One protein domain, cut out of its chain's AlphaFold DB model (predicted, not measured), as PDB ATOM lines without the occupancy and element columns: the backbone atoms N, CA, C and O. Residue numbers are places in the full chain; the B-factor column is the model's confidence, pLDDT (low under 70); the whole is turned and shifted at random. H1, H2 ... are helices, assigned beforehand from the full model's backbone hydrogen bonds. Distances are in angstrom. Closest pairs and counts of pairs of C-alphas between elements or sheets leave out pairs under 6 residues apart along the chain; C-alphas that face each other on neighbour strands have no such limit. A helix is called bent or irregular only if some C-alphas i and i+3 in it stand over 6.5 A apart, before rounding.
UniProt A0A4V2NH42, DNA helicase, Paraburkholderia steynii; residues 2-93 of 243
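What this domain is: This is residues 2 to 93 of the 243 residues of the protein "DNA helicase" of Paraburkholderia steynii (UniProt A0A4V2NH42). H2, the longest helix, lies between H1 and H3 in a curved row of four helices, H1, H2, H3 and H4, side by side and running by turns in opposite directions. H5 lies beyond the end of H4 and crosses the direction of the row's helices, close to H4 alone. The kinked H2 begins with a part that sticks out of the row, residues 18 to 22. The printed part has 92 residues with five named helices, in the order H1, H2, H3, H4, H5, and no named strand; the class is all helix. It is only just compact, close to loose, with a radius of gyration of the C-alphas of 14.7 A, and its C-alphas span 39 by 37 by 21 A.

Where its parts are: H2, residues 18 to 36, measures 27.4 A from first to last C-alpha and begins with C-alpha 18 at (18.016, 21.447, 84.281). H1, residues 2 to 13, measures 16.8 A and begins with C-alpha 2 at (31.004, 8.144, 59.963). H3, residues 43 to 59, measures 24.5 A. H4, residues 63 to 77, measures 20.5 A. H5, residues 83 to 92, measures 14.1 A and ends with C-alpha 92 at (25.577, -15.854, 76.276). H2 and H3 are irregular: C-alphas 19 and 22 are 7.7 A apart, and C-alphas 51 and 54 are 7.1 A apart. H2 has a kink of 45 degrees near residue 25, and H3 one of 38 degrees near residue 52.

How they stand to each other: H2 and H1 form a helical hairpin and touch, closest at the C-alphas of Ala 32 and Ala 8, 5.2 A apart; they run opposite ways at a shallow tilt of 17 degrees. H2 touches H3 with residues 26 to 34 alone, and H3 touches H2 with residues 44 to 51 alone. Their closest C-alphas, of Ala 34 and Glu 44, are 6.3 A apart, and this hairpin has a shallow tilt of 16 degrees, opposite ways. H3 and H4 form a third hairpin and touch, closest at the C-alphas of Glu 57 and Ala 63, 5.0 A apart, at a shallow tilt of 13 degrees, opposite ways. The helix packing is mostly aligned, with 3 of 3 such pairs at a shallow tilt. H4 and H5 are close but not clearly touching, with the C-alphas of Ala 77 and Phe 86 closest at 5.9 A; at 71 degrees they are only just about perpendicular. H3 and H5 are only just apart, 8.5 A at the closest, and H2 and H4 are apart. Every O i to N i+4 pair is within hydrogen-bond range in H4 and H5, against 7 of 8 in H1, 11 of 15 in H2 and 11 of 13 in H3.

The domain as a whole: The two C-alphas farthest apart are those of Gln 2 and Glu 61, at 40.7 A. The printed part has no cut, and no link is long. The mean pLDDT of the printed part is 88.6; residues 2 to 6 are under 70.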
ATOM      1  N   GLN A   2      31.900   6.967  59.897       42.34
ATOM      2  CA  GLN A   2      31.004   8.144  59.963       42.34
ATOM      3  C   GLN A   2      29.909   8.092  61.054       42.34
ATOM      4  O   GLN A   2      29.639   9.111  61.678       42.34
ATOM      5  N   LEU A   3      29.333   6.920  61.362       50.66
ATOM      6  CA  LEU A   3      28.288   6.793  62.400       50.66
ATOM      7  C   LEU A   3      28.781   7.127  63.823       50.66
ATOM      8  O   LEU A   3      28.025   7.671  64.619       50.66
ATOM      9  N   ARG A   4      30.055   6.853  64.140       53.00
ATOM     10  CA  ARG A   4      30.610   7.019  65.501       53.00
ATOM     11  C   ARG A   4      30.890   8.478  65.867       53.00
ATOM     12  O   ARG A   4      30.711   8.862  67.015       53.00
ATOM     13  N   ALA A   5      31.285   9.288  64.884       56.19
ATOM     14  CA  ALA A   5      31.412  10.734  65.055       56.19
ATOM     15  C   ALA A   5      30.034  11.410  65.205       56.19
ATOM     16  O   ALA A   5      29.907  12.390  65.933       56.19
ATOM     17  N   GLY A   6      28.995  10.842  64.574       69.19
ATOM     18  CA  GLY A   6      27.620  11.333  64.669       69.19
ATOM     19  C   GLY A   6      27.014  11.204  66.068       69.19
ATOM     20  O   GLY A   6      26.346  12.129  66.516       69.19
ATOM     21  N   THR A   7      27.280  10.110  66.791       75.31
ATOM     22  CA  THR A   7      26.705   9.882  68.130       75.31
ATOM     23  C   THR A   7      27.219  10.878  69.168       75.31
ATOM     24  O   THR A   7      26.421  11.491  69.869       75.31
ATOM     25  N   ALA A   8      28.537  11.090  69.245       76.56
ATOM     26  CA  ALA A   8      29.113  12.053  70.186       76.56
ATOM     27  C   ALA A   8      28.660  13.490  69.875       76.56
ATOM     28  O   ALA A   8      28.346  14.257  70.783       76.56
ATOM     29  N   HIS A   9      28.558  13.835  68.588       82.75
ATOM     30  CA  HIS A   9      28.053  15.135  68.157       82.75
ATOM     31  C   HIS A   9      26.568  15.331  68.500       82.75
ATOM     32  O   HIS A   9      26.189  16.388  68.997       82.75
ATOM     33  N   ALA A  10      25.735  14.306  68.302       87.94
ATOM     34  CA  ALA A  10      24.317  14.349  68.654       87.94
ATOM     35  C   ALA A  10      24.099  14.518  70.167       87.94
ATOM     36  O   ALA A  10      23.249  15.306  70.574       87.94
ATOM     37  N   LEU A  11      24.892  13.831  70.997       89.44
ATOM     38  CA  LEU A  11      24.845  13.993  72.453       89.44
ATOM     39  C   LEU A  11      25.283  15.399  72.888       89.44
ATOM     40  O   LEU A  11      24.647  16.001  73.749       89.44
ATOM     41  N   ALA A  12      26.323  15.953  72.261       87.69
ATOM     42  CA  ALA A  12      26.780  17.314  72.542       87.69
ATOM     43  C   ALA A  12      25.750  18.390  72.149       87.69
ATOM     44  O   ALA A  12      25.663  19.424  72.804       87.69
ATOM     45  N   ALA A  13      24.971  18.153  71.089       90.75
ATOM     46  CA  ALA A  13      23.943  19.077  70.608       90.75
ATOM     47  C   ALA A  13      22.609  18.977  71.374       90.75
ATOM     48  O   ALA A  13      21.739  19.834  71.210       90.75
ATOM     49  N   PHE A  14      22.418  17.933  72.183       93.06
ATOM     50  CA  PHE A  14      21.200  17.742  72.959       93.06
ATOM     51  C   PHE A  14      21.146  18.709  74.148       93.06
ATOM     52  O   PHE A  14      22.122  18.858  74.880       93.06
ATOM     53  N   ALA A  15      19.986  19.335  74.362       92.69
ATOM     54  CA  ALA A  15      19.731  20.203  75.506       92.69
ATOM     55  C   ALA A  15      19.159  19.375  76.677       92.69
ATOM     56  O   ALA A  15      17.979  19.011  76.636       92.69
ATOM     57  N   PRO A  16      19.956  19.050  77.714       92.88
ATOM     58  CA  PRO A  16      19.479  18.252  78.835       92.88
ATOM     59  C   PRO A  16      18.527  19.053  79.740       92.88
ATOM     60  O   PRO A  16      18.592  20.284  79.796       92.88
ATOM     61  N   PRO A  17      17.650  18.374  80.504       92.88
ATOM     62  CA  PRO A  17      16.838  19.030  81.523       92.88
ATOM     63  C   PRO A  17      17.726  19.635  82.619       92.88
ATOM     64  O   PRO A  17      18.799  19.112  82.909       92.88
ATOM     65  N   ALA A  18      17.239  20.684  83.294       91.69
ATOM     66  CA  ALA A  18      18.016  21.447  84.281       91.69
ATOM     67  C   ALA A  18      18.704  20.570  85.344       91.69
ATOM     68  O   ALA A  18      19.863  20.793  85.678       91.69
ATOM     69  N   ARG A  19      18.016  19.517  85.805       88.94
ATOM     70  CA  ARG A  19      18.524  18.549  86.793       88.94
ATOM     71  C   ARG A  19      19.766  17.759  86.361       88.94
ATOM     72  O   ARG A  19      20.388  17.142  87.209       88.94
ATOM     73  N   ALA A  20      20.068  17.708  85.065       89.69
ATOM     74  CA  ALA A  20      21.164  16.921  84.502       89.69
ATOM     75  C   ALA A  20      22.295  17.797  83.937       89.69
ATOM     76  O   ALA A  20      23.261  17.254  83.419       89.69
ATOM     77  N   LEU A  21      22.186  19.131  84.007       89.50
ATOM     78  CA  LEU A  21      23.146  20.051  83.379       89.50
ATOM     79  C   LEU A  21      24.586  19.845  83.863       89.50
ATOM     80  O   LEU A  21      25.504  19.878  83.048       89.50
ATOM     81  N   GLU A  22      24.768  19.624  85.165       90.25
ATOM     82  CA  GLU A  22      26.082  19.416  85.783       90.25
ATOM     83  C   GLU A  22      26.739  18.113  85.301       90.25
ATOM     84  O   GLU A  22      27.896  18.111  84.881       90.25
ATOM     85  N   ASP A  23      25.962  17.030  85.255       92.38
ATOM     86  CA  ASP A  23      26.432  15.684  84.905       92.38
ATOM     87  C   ASP A  23      26.548  15.458  83.380       92.38
ATOM     88  O   ASP A  23      27.278  14.571  82.922       92.38
ATOM     89  N   TRP A  24      25.845  16.263  82.568       93.50
ATOM     90  CA  TRP A  24      25.731  16.063  81.118       93.50
ATOM     91  C   TRP A  24      27.048  16.268  80.376       93.50
ATOM     92  O   TRP A  24      27.411  15.469  79.515       93.50
ATOM     93  N   HIS A  25      27.794  17.328  80.689       91.12
ATOM     94  CA  HIS A  25      29.049  17.595  79.988       91.12
ATOM     95  C   HIS A  25      30.117  16.510  80.265       91.12
ATOM     96  O   HIS A  25      30.710  16.011  79.302       91.12
ATOM     97  N   PRO A  26      30.338  16.067  81.524       93.19
ATOM     98  CA  PRO A  26      31.159  14.889  81.816       93.19
ATOM     99  C   PRO A  26      30.698  13.621  81.086       93.19
ATOM    100  O   PRO A  26      31.530  12.900  80.532       93.19
ATOM    101  N   PHE A  27      29.383  13.377  81.014       93.75
ATOM    102  CA  PHE A  27      28.816  12.234  80.293       93.75
ATOM    103  C   PHE A  27      29.169  12.246  78.803       93.75
ATOM    104  O   PHE A  27      29.650  11.248  78.265       93.75
ATOM    105  N   VAL A  28      28.969  13.383  78.130       93.62
ATOM    106  CA  VAL A  28      29.279  13.535  76.700       93.62
ATOM    107  C   VAL A  28      30.770  13.302  76.442       93.62
ATOM    108  O   VAL A  28      31.121  12.604  75.488       93.62
ATOM    109  N   ALA A  29      31.648  13.835  77.296       91.75
ATOM    110  CA  ALA A  29      33.092  13.635  77.183       91.75
ATOM    111  C   ALA A  29      33.486  12.156  77.349       91.75
ATOM    112  O   ALA A  29      34.244  11.619  76.534       91.75
ATOM    113  N   MET A  30      32.921  11.479  78.354       94.00
ATOM    114  CA  MET A  30      33.110  10.045  78.585       94.00
ATOM    115  C   MET A  30      32.645   9.221  77.372       94.00
ATOM    116  O   MET A  30      33.415   8.427  76.823       94.00
ATOM    117  N   MET A  31      31.435   9.480  76.866       91.88
ATOM    118  CA  MET A  31      30.880   8.789  75.697       91.88
ATOM    119  C   MET A  31      31.696   9.033  74.426       91.88
ATOM    120  O   MET A  31      31.848   8.123  73.608       91.88
ATOM    121  N   ALA A  32      32.249  10.234  74.243       90.50
ATOM    122  CA  ALA A  32      33.125  10.551  73.119       90.50
ATOM    123  C   ALA A  32      34.461   9.790  73.198       90.50
ATOM    124  O   ALA A  32      34.927   9.274  72.178       90.50
ATOM    125  N   SER A  33      35.049   9.670  74.396       90.19
ATOM    126  CA  SER A  33      36.252   8.858  74.639       90.19
ATOM    127  C   SER A  33      36.004   7.380  74.313       90.19
ATOM    128  O   SER A  33      36.767   6.776  73.550       90.19
ATOM    129  N   ALA A  34      34.883   6.833  74.796       87.25
ATOM    130  CA  ALA A  34      34.462   5.452  74.561       87.25
ATOM    131  C   ALA A  34      34.178   5.166  73.070       87.25
ATOM    132  O   ALA A  34      34.747   4.258  72.451       87.25
ATOM    133  N   CYS A  35      33.354   5.998  72.421       86.81
ATOM    134  CA  CYS A  35      33.033   5.864  70.993       86.81
ATOM    135  C   CYS A  35      34.269   6.031  70.096       86.81
ATOM    136  O   CYS A  35      34.400   5.347  69.073       86.81
ATOM    137  N   GLY A  36      35.167   6.940  70.483       86.31
ATOM    138  CA  GLY A  36      36.428   7.212  69.804       86.31
ATOM    139  C   GLY A  36      37.499   6.143  70.023       86.31
ATOM    140  O   GLY A  36      38.509   6.185  69.326       86.31
ATOM    141  N   ARG A  37      37.285   5.184  70.943       82.19
ATOM    142  CA  ARG A  37      38.296   4.206  71.392       82.19
ATOM    143  C   ARG A  37      39.601   4.876  71.838       82.19
ATOM    144  O   ARG A  37      40.686   4.369  71.569       82.19
ATOM    145  N   GLN A  38      39.490   6.034  72.488       86.38
ATOM    146  CA  GLN A  38      40.651   6.757  73.017       86.38
ATOM    147  C   GLN A  38      41.228   6.048  74.247       86.38
ATOM    148  O   GLN A  38      42.425   6.120  74.505       86.38
ATOM    149  N   THR A  39      40.370   5.328  74.972       87.81
ATOM    150  CA  THR A  39      40.738   4.513  76.127       87.81
ATOM    151  C   THR A  39      40.765   3.037  75.712       87.81
ATOM    152  O   THR A  39      39.776   2.560  75.144       87.81
ATOM    153  N   PRO A  40      41.870   2.302  75.936       91.81
ATOM    154  CA  PRO A  40      41.937   0.884  75.608       91.81
ATOM    155  C   PRO A  40      41.057   0.052  76.548       91.81
ATOM    156  O   PRO A  40      40.766   0.437  77.680       91.81
ATOM    157  N   TRP A  41      40.661  -1.128  76.085       93.44
ATOM    158  CA  TRP A  41      40.029  -2.131  76.939       93.44
ATOM    159  C   TRP A  41      41.065  -2.739  77.909       93.44
ATOM    160  O   TRP A  41      42.192  -2.972  77.464       93.44
ATOM    161  N   PRO A  42      40.739  -3.009  79.192       93.75
ATOM    162  CA  PRO A  42      39.452  -2.822  79.876       93.75
ATOM    163  C   PRO A  42      39.264  -1.451  80.554       93.75
ATOM    164  O   PRO A  42      38.217  -1.219  81.144       93.75
ATOM    165  N   ALA A  43      40.223  -0.522  80.458       93.50
ATOM    166  CA  ALA A  43      40.156   0.788  81.127       93.50
ATOM    167  C   ALA A  43      38.940   1.644  80.708       93.50
ATOM    168  O   ALA A  43      38.496   2.516  81.450       93.50
ATOM    169  N   GLU A  44      38.365   1.378  79.533       93.75
ATOM    170  CA  GLU A  44      37.076   1.946  79.128       93.75
ATOM    171  C   GLU A  44      35.943   1.606  80.120       93.75
ATOM    172  O   GLU A  44      35.091   2.454  80.369       93.75
ATOM    173  N   PHE A  45      35.940   0.405  80.707       94.69
ATOM    174  CA  PHE A  45      34.940  -0.014  81.693       94.69
ATOM    175  C   PHE A  45      35.072   0.785  82.998       94.69
ATOM    176  O   PHE A  45      34.081   1.340  83.464       94.69
ATOM    177  N   ASP A  46      36.292   0.921  83.535       94.25
ATOM    178  CA  ASP A  46      36.584   1.740  84.727       94.25
ATOM    179  C   ASP A  46      36.117   3.192  84.535       94.25
ATOM    180  O   ASP A  46      35.443   3.763  85.390       94.25
ATOM    181  N   MET A  47      36.404   3.779  83.367       94.88
ATOM    182  CA  MET A  47      35.970   5.135  83.023       94.88
ATOM    183  C   MET A  47      34.441   5.289  83.097       94.88
ATOM    184  O   MET A  47      33.948   6.280  83.641       94.88
ATOM    185  N   VAL A  48      33.689   4.323  82.559       94.31
ATOM    186  CA  VAL A  48      32.219   4.322  82.613       94.31
ATOM    187  C   VAL A  48      31.732   4.128  84.050       94.31
ATOM    188  O   VAL A  48      30.855   4.868  84.497       94.31
ATOM    189  N   ARG A  49      32.321   3.179  84.790       95.06
ATOM    190  CA  ARG A  49      31.961   2.874  86.182       95.06
ATOM    191  C   ARG A  49      32.136   4.093  87.088       95.06
ATOM    192  O   ARG A  49      31.201   4.452  87.793       95.06
ATOM    193  N   ARG A  50      33.285   4.777  87.016       93.81
ATOM    194  CA  ARG A  50      33.569   5.991  87.807       93.81
ATOM    195  C   ARG A  50      32.638   7.150  87.485       93.81
ATOM    196  O   ARG A  50      32.289   7.914  88.375       93.81
ATOM    197  N   TRP A  51      32.245   7.305  86.220       94.69
ATOM    198  CA  TRP A  51      31.253   8.318  85.858       94.69
ATOM    199  C   TRP A  51      29.871   7.987  86.445       94.69
ATOM    200  O   TRP A  51      29.157   8.887  86.876       94.69
ATOM    201  N   TYR A  52      29.496   6.707  86.484       94.94
ATOM    202  CA  TYR A  52      28.189   6.267  86.975       94.94
ATOM    203  C   TYR A  52      28.078   6.223  88.509       94.94
ATOM    204  O   TYR A  52      26.980   6.356  89.041       94.94
ATOM    205  N   GLU A  53      29.191   6.076  89.225       94.06
ATOM    206  CA  GLU A  53      29.250   5.907  90.684       94.06
ATOM    207  C   GLU A  53      28.455   6.968  91.485       94.06
ATOM    208  O   GLU A  53      27.582   6.570  92.259       94.06
ATOM    209  N   PRO A  54      28.568   8.291  91.232       93.75
ATOM    210  CA  PRO A  54      27.744   9.288  91.931       93.75
ATOM    211  C   PRO A  54      26.240   9.165  91.632       93.75
ATOM    212  O   PRO A  54      25.387   9.594  92.409       93.75
ATOM    213  N   HIS A  55      25.877   8.619  90.467       93.06
ATOM    214  CA  HIS A  55      24.482   8.387  90.091       93.06
ATOM    215  C   HIS A  55      23.928   7.123  90.737       93.06
ATOM    216  O   HIS A  55      22.738   7.081  91.046       93.06
ATOM    217  N   LEU A  56      24.782   6.121  90.943       93.56
ATOM    218  CA  LEU A  56      24.446   4.900  91.657       93.56
ATOM    219  C   LEU A  56      24.047   5.226  93.101       93.56
ATOM    220  O   LEU A  56      22.952   4.856  93.517       93.56
ATOM    221  N   GLU A  57      24.863   6.021  93.800       93.19
ATOM    222  CA  GLU A  57      24.598   6.499  95.167       93.19
ATOM    223  C   GLU A  57      23.323   7.345  95.274       93.19
ATOM    224  O   GLU A  57      22.566   7.239  96.234       93.19
ATOM    225  N   ARG A  58      23.055   8.187  94.271       91.50
ATOM    226  CA  ARG A  58      21.882   9.073  94.258       91.50
ATOM    227  C   ARG A  58      20.564   8.337  94.007       91.50
ATOM    228  O   ARG A  58      19.521   8.799  94.466       91.50
ATOM    229  N   ASN A  59      20.590   7.266  93.216       92.31
ATOM    230  CA  ASN A  59      19.380   6.639  92.678       92.31
ATOM    231  C   ASN A  59      18.980   5.339  93.393       92.31
ATOM    232  O   ASN A  59      17.875   4.850  93.149       92.31
ATOM    233  N   HIS A  60      19.856   4.765  94.220       90.94
ATOM    234  CA  HIS A  60      19.672   3.435  94.800       90.94
ATOM    235  C   HIS A  60      19.996   3.424  96.297       90.94
ATOM    236  O   HIS A  60      21.051   3.893  96.709       90.94
ATOM    237  N   GLU A  61      19.094   2.866  97.110       88.44
ATOM    238  CA  GLU A  61      19.301   2.704  98.560       88.44
ATOM    239  C   GLU A  61      20.418   1.683  98.859       88.44
ATOM    240  O   GLU A  61      21.170   1.830  99.817       88.44
ATOM    241  N   ASP A  62      20.565   0.688  97.984       88.50
ATOM    242  CA  ASP A  62      21.524  -0.420  97.996       88.50
ATOM    243  C   ASP A  62      22.799  -0.126  97.173       88.50
ATOM    244  O   ASP A  62      23.420  -1.029  96.606       88.50
ATOM    245  N   ALA A  63      23.203   1.146  97.067       90.88
ATOM    246  CA  ALA A  63      24.287   1.577  96.177       90.88
ATOM    247  C   ALA A  63      25.633   0.872  96.424       90.88
ATOM    248  O   ALA A  63      26.334   0.559  95.462       90.88
ATOM    249  N   SER A  64      25.985   0.586  97.682       88.62
ATOM    250  CA  SER A  64      27.253  -0.072  98.032       88.62
ATOM    251  C   SER A  64      27.354  -1.498  97.490       88.62
ATOM    252  O   SER A  64      28.418  -1.902  97.028       88.62
ATOM    253  N   ILE A  65      26.246  -2.247  97.509       84.81
ATOM    254  CA  ILE A  65      26.181  -3.622  96.990       84.81
ATOM    255  C   ILE A  65      26.373  -3.587  95.474       84.81
ATOM    256  O   ILE A  65      27.278  -4.212  94.930       84.81
ATOM    257  N   ARG A  66      25.613  -2.726  94.791       88.31
ATOM    258  CA  ARG A  66      25.723  -2.535  93.338       88.31
ATOM    259  C   ARG A  66      27.117  -2.082  92.906       88.31
ATOM    260  O   ARG A  66      27.581  -2.437  91.825       88.31
ATOM    261  N   GLN A  67      27.786  -1.268  93.718       90.88
ATOM    262  CA  GLN A  67      29.152  -0.827  93.450       90.88
ATOM    263  C   GLN A  67      30.129  -2.010  93.498       90.88
ATOM    264  O   GLN A  67      31.010  -2.096  92.636       90.88
ATOM    265  N   ALA A  68      29.957  -2.928  94.455       88.31
ATOM    266  CA  ALA A  68      30.736  -4.159  94.538       88.31
ATOM    267  C   ALA A  68      30.501  -5.062  93.315       88.31
ATOM    268  O   ALA A  68      31.475  -5.516  92.709       88.31
ATOM    269  N   ASP A  69      29.246  -5.221  92.876       87.38
ATOM    270  CA  ASP A  69      28.906  -5.973  91.658       87.38
ATOM    271  C   ASP A  69      29.589  -5.378  90.418       87.38
ATOM    272  O   ASP A  69      30.218  -6.088  89.632       87.38
ATOM    273  N   LEU A  70      29.540  -4.051  90.246       90.75
ATOM    274  CA  LEU A  70      30.197  -3.376  89.121       90.75
ATOM    275  C   LEU A  70      31.726  -3.514  89.161       90.75
ATOM    276  O   LEU A  70      32.355  -3.610  88.105       90.75
ATOM    277  N   ALA A  71      32.333  -3.537  90.350       90.69
ATOM    278  CA  ALA A  71      33.765  -3.784  90.508       90.69
ATOM    279  C   ALA A  71      34.132  -5.238  90.157       90.69
ATOM    280  O   ALA A  71      35.153  -5.483  89.508       90.69
ATOM    281  N   GLN A  72      33.285  -6.206  90.517       88.56
ATOM    282  CA  GLN A  72      33.447  -7.598  90.099       88.56
ATOM    283  C   GLN A  72      33.310  -7.734  88.575       88.56
ATOM    284  O   GLN A  72      34.158  -8.361  87.934       88.56
ATOM    285  N   MET A  73      32.306  -7.087  87.972       90.06
ATOM    286  CA  MET A  73      32.143  -7.042  86.518       90.06
ATOM    287  C   MET A  73      33.362  -6.433  85.821       90.06
ATOM    288  O   MET A  73      33.771  -6.949  84.784       90.06
ATOM    289  N   GLU A  74      33.971  -5.381  86.375       92.44
ATOM    290  CA  GLU A  74      35.214  -4.802  85.848       92.44
ATOM    291  C   GLU A  74      36.374  -5.812  85.892       92.44
ATOM    292  O   GLU A  74      37.112  -5.963  84.912       92.44
ATOM    293  N   SER A  75      36.510  -6.552  86.998       90.88
ATOM    294  CA  SER A  75      37.521  -7.608  87.137       90.88
ATOM    295  C   SER A  75      37.339  -8.706  86.083       90.88
ATOM    296  O   SER A  75      38.291  -9.060  85.382       90.88
ATOM    297  N   ILE A  76      36.102  -9.179  85.898       90.12
ATOM    298  CA  ILE A  76      35.740 -10.168  84.875       90.12
ATOM    299  C   ILE A  76      35.998  -9.606  83.472       90.12
ATOM    300  O   ILE A  76      36.616 -10.274  82.643       90.12
ATOM    301  N   ALA A  77      35.590  -8.366  83.201       92.69
ATOM    302  CA  ALA A  77      35.796  -7.676  81.930       92.69
ATOM    303  C   ALA A  77      37.279  -7.634  81.523       92.69
ATOM    304  O   ALA A  77      37.606  -7.822  80.346       92.69
ATOM    305  N   GLY A  78      38.182  -7.468  82.496       94.00
ATOM    306  CA  GLY A  78      39.630  -7.495  82.290       94.00
ATOM    307  C   GLY A  78      40.199  -8.835  81.814       94.00
ATOM    308  O   GLY A  78      41.284  -8.856  81.237       94.00
ATOM    309  N   THR A  79      39.470  -9.943  81.983       93.44
ATOM    310  CA  THR A  79      39.886 -11.267  81.481       93.44
ATOM    311  C   THR A  79      39.650 -11.441  79.976       93.44
ATOM    312  O   THR A  79      40.208 -12.348  79.355       93.44
ATOM    313  N   TYR A  80      38.869 -10.550  79.357       94.31
ATOM    314  CA  TYR A  80      38.540 -10.602  77.937       94.31
ATOM    315  C   TYR A  80      39.412  -9.662  77.108       94.31
ATOM    316  O   TYR A  80      39.714  -8.538  77.499       94.31
ATOM    317  N   ALA A  81      39.749 -10.089  75.888       93.25
ATOM    318  CA  ALA A  81      40.606  -9.321  74.981       93.25
ATOM    319  C   ALA A  81      39.958  -8.031  74.437       93.25
ATOM    320  O   ALA A  81      40.658  -7.149  73.939       93.25
ATOM    321  N   SER A  82      38.626  -7.920  74.464       94.19
ATOM    322  CA  SER A  82      37.916  -6.746  73.957       94.19
ATOM    323  C   SER A  82      36.523  -6.600  74.566       94.19
ATOM    324  O   SER A  82      35.896  -7.588  74.950       94.19
ATOM    325  N   ARG A  83      35.997  -5.367  74.539       93.44
ATOM    326  CA  ARG A  83      34.604  -5.051  74.894       93.44
ATOM    327  C   ARG A  83      33.593  -5.920  74.155       93.44
ATOM    328  O   ARG A  83      32.614  -6.354  74.738       93.44
ATOM    329  N   GLU A  84      33.805  -6.130  72.858       93.44
ATOM    330  CA  GLU A  84      32.892  -6.921  72.028       93.44
ATOM    331  C   GLU A  84      32.851  -8.370  72.504       93.44
ATOM    332  O   GLU A  84      31.767  -8.924  72.667       93.44
ATOM    333  N   ARG A  85      34.017  -8.956  72.814       93.56
ATOM    334  CA  ARG A  85      34.086 -10.315  73.354       93.56
ATOM    335  C   ARG A  85      33.431 -10.395  74.729       93.56
ATOM    336  O   ARG A  85      32.609 -11.275  74.922       93.56
ATOM    337  N   PHE A  86      33.738  -9.461  75.628       93.81
ATOM    338  CA  PHE A  86      33.117  -9.401  76.953       93.81
ATOM    339  C   PHE A  86      31.591  -9.306  76.873       93.81
ATOM    340  O   PHE A  86      30.911 -10.127  77.466       93.81
ATOM    341  N   LEU A  87      31.049  -8.355  76.104       92.25
ATOM    342  CA  LEU A  87      29.599  -8.201  75.957       92.25
ATOM    343  C   LEU A  87      28.955  -9.426  75.302       92.25
ATOM    344  O   LEU A  87      27.857  -9.797  75.688       92.25
ATOM    345  N   THR A  88      29.633 -10.064  74.342       92.12
ATOM    346  CA  THR A  88      29.134 -11.304  73.727       92.12
ATOM    347  C   THR A  88      29.024 -12.416  74.764       92.12
ATOM    348  O   THR A  88      27.967 -13.023  74.894       92.12
ATOM    349  N   GLU A  89      30.086 -12.660  75.529       88.69
ATOM    350  CA  GLU A  89      30.099 -13.720  76.540       88.69
ATOM    351  C   GLU A  89      29.121 -13.410  77.676       88.69
ATOM    352  O   GLU A  89      28.319 -14.266  78.019       88.69
ATOM    353  N   LEU A  90      29.059 -12.158  78.140       86.94
ATOM    354  CA  LEU A  90      28.076 -11.702  79.127       86.94
ATOM    355  C   LEU A  90      26.626 -11.946  78.675       86.94
ATOM    356  O   LEU A  90      25.762 -12.216  79.500       86.94
ATOM    357  N   THR A  91      26.337 -11.825  77.374       83.88
ATOM    358  CA  THR A  91      24.990 -12.100  76.842       83.88
ATOM    359  C   THR A  91      24.695 -13.581  76.643       83.88
ATOM    360  O   THR A  91      23.524 -13.953  76.607       83.88
ATOM    361  N   LEU A  92      25.725 -14.410  76.464       84.94
ATOM    362  CA  LEU A  92      25.577 -15.854  76.276       84.94
ATOM    363  C   LEU A  92      25.480 -16.584  77.615       84.94
ATOM    364  O   LEU A  92      24.666 -17.493  77.746       84.94
ATOM    365  N   ASP A  93      26.299 -16.170  78.575       78.38
ATOM    366  CA  ASP A  93      26.419 -16.750  79.904       78.38
ATOM    367  C   ASP A  93      26.601 -15.609  80.920       78.38
ATOM    368  O   ASP A  93      27.729 -15.237  81.266       78.38
TER     369      ASP A  93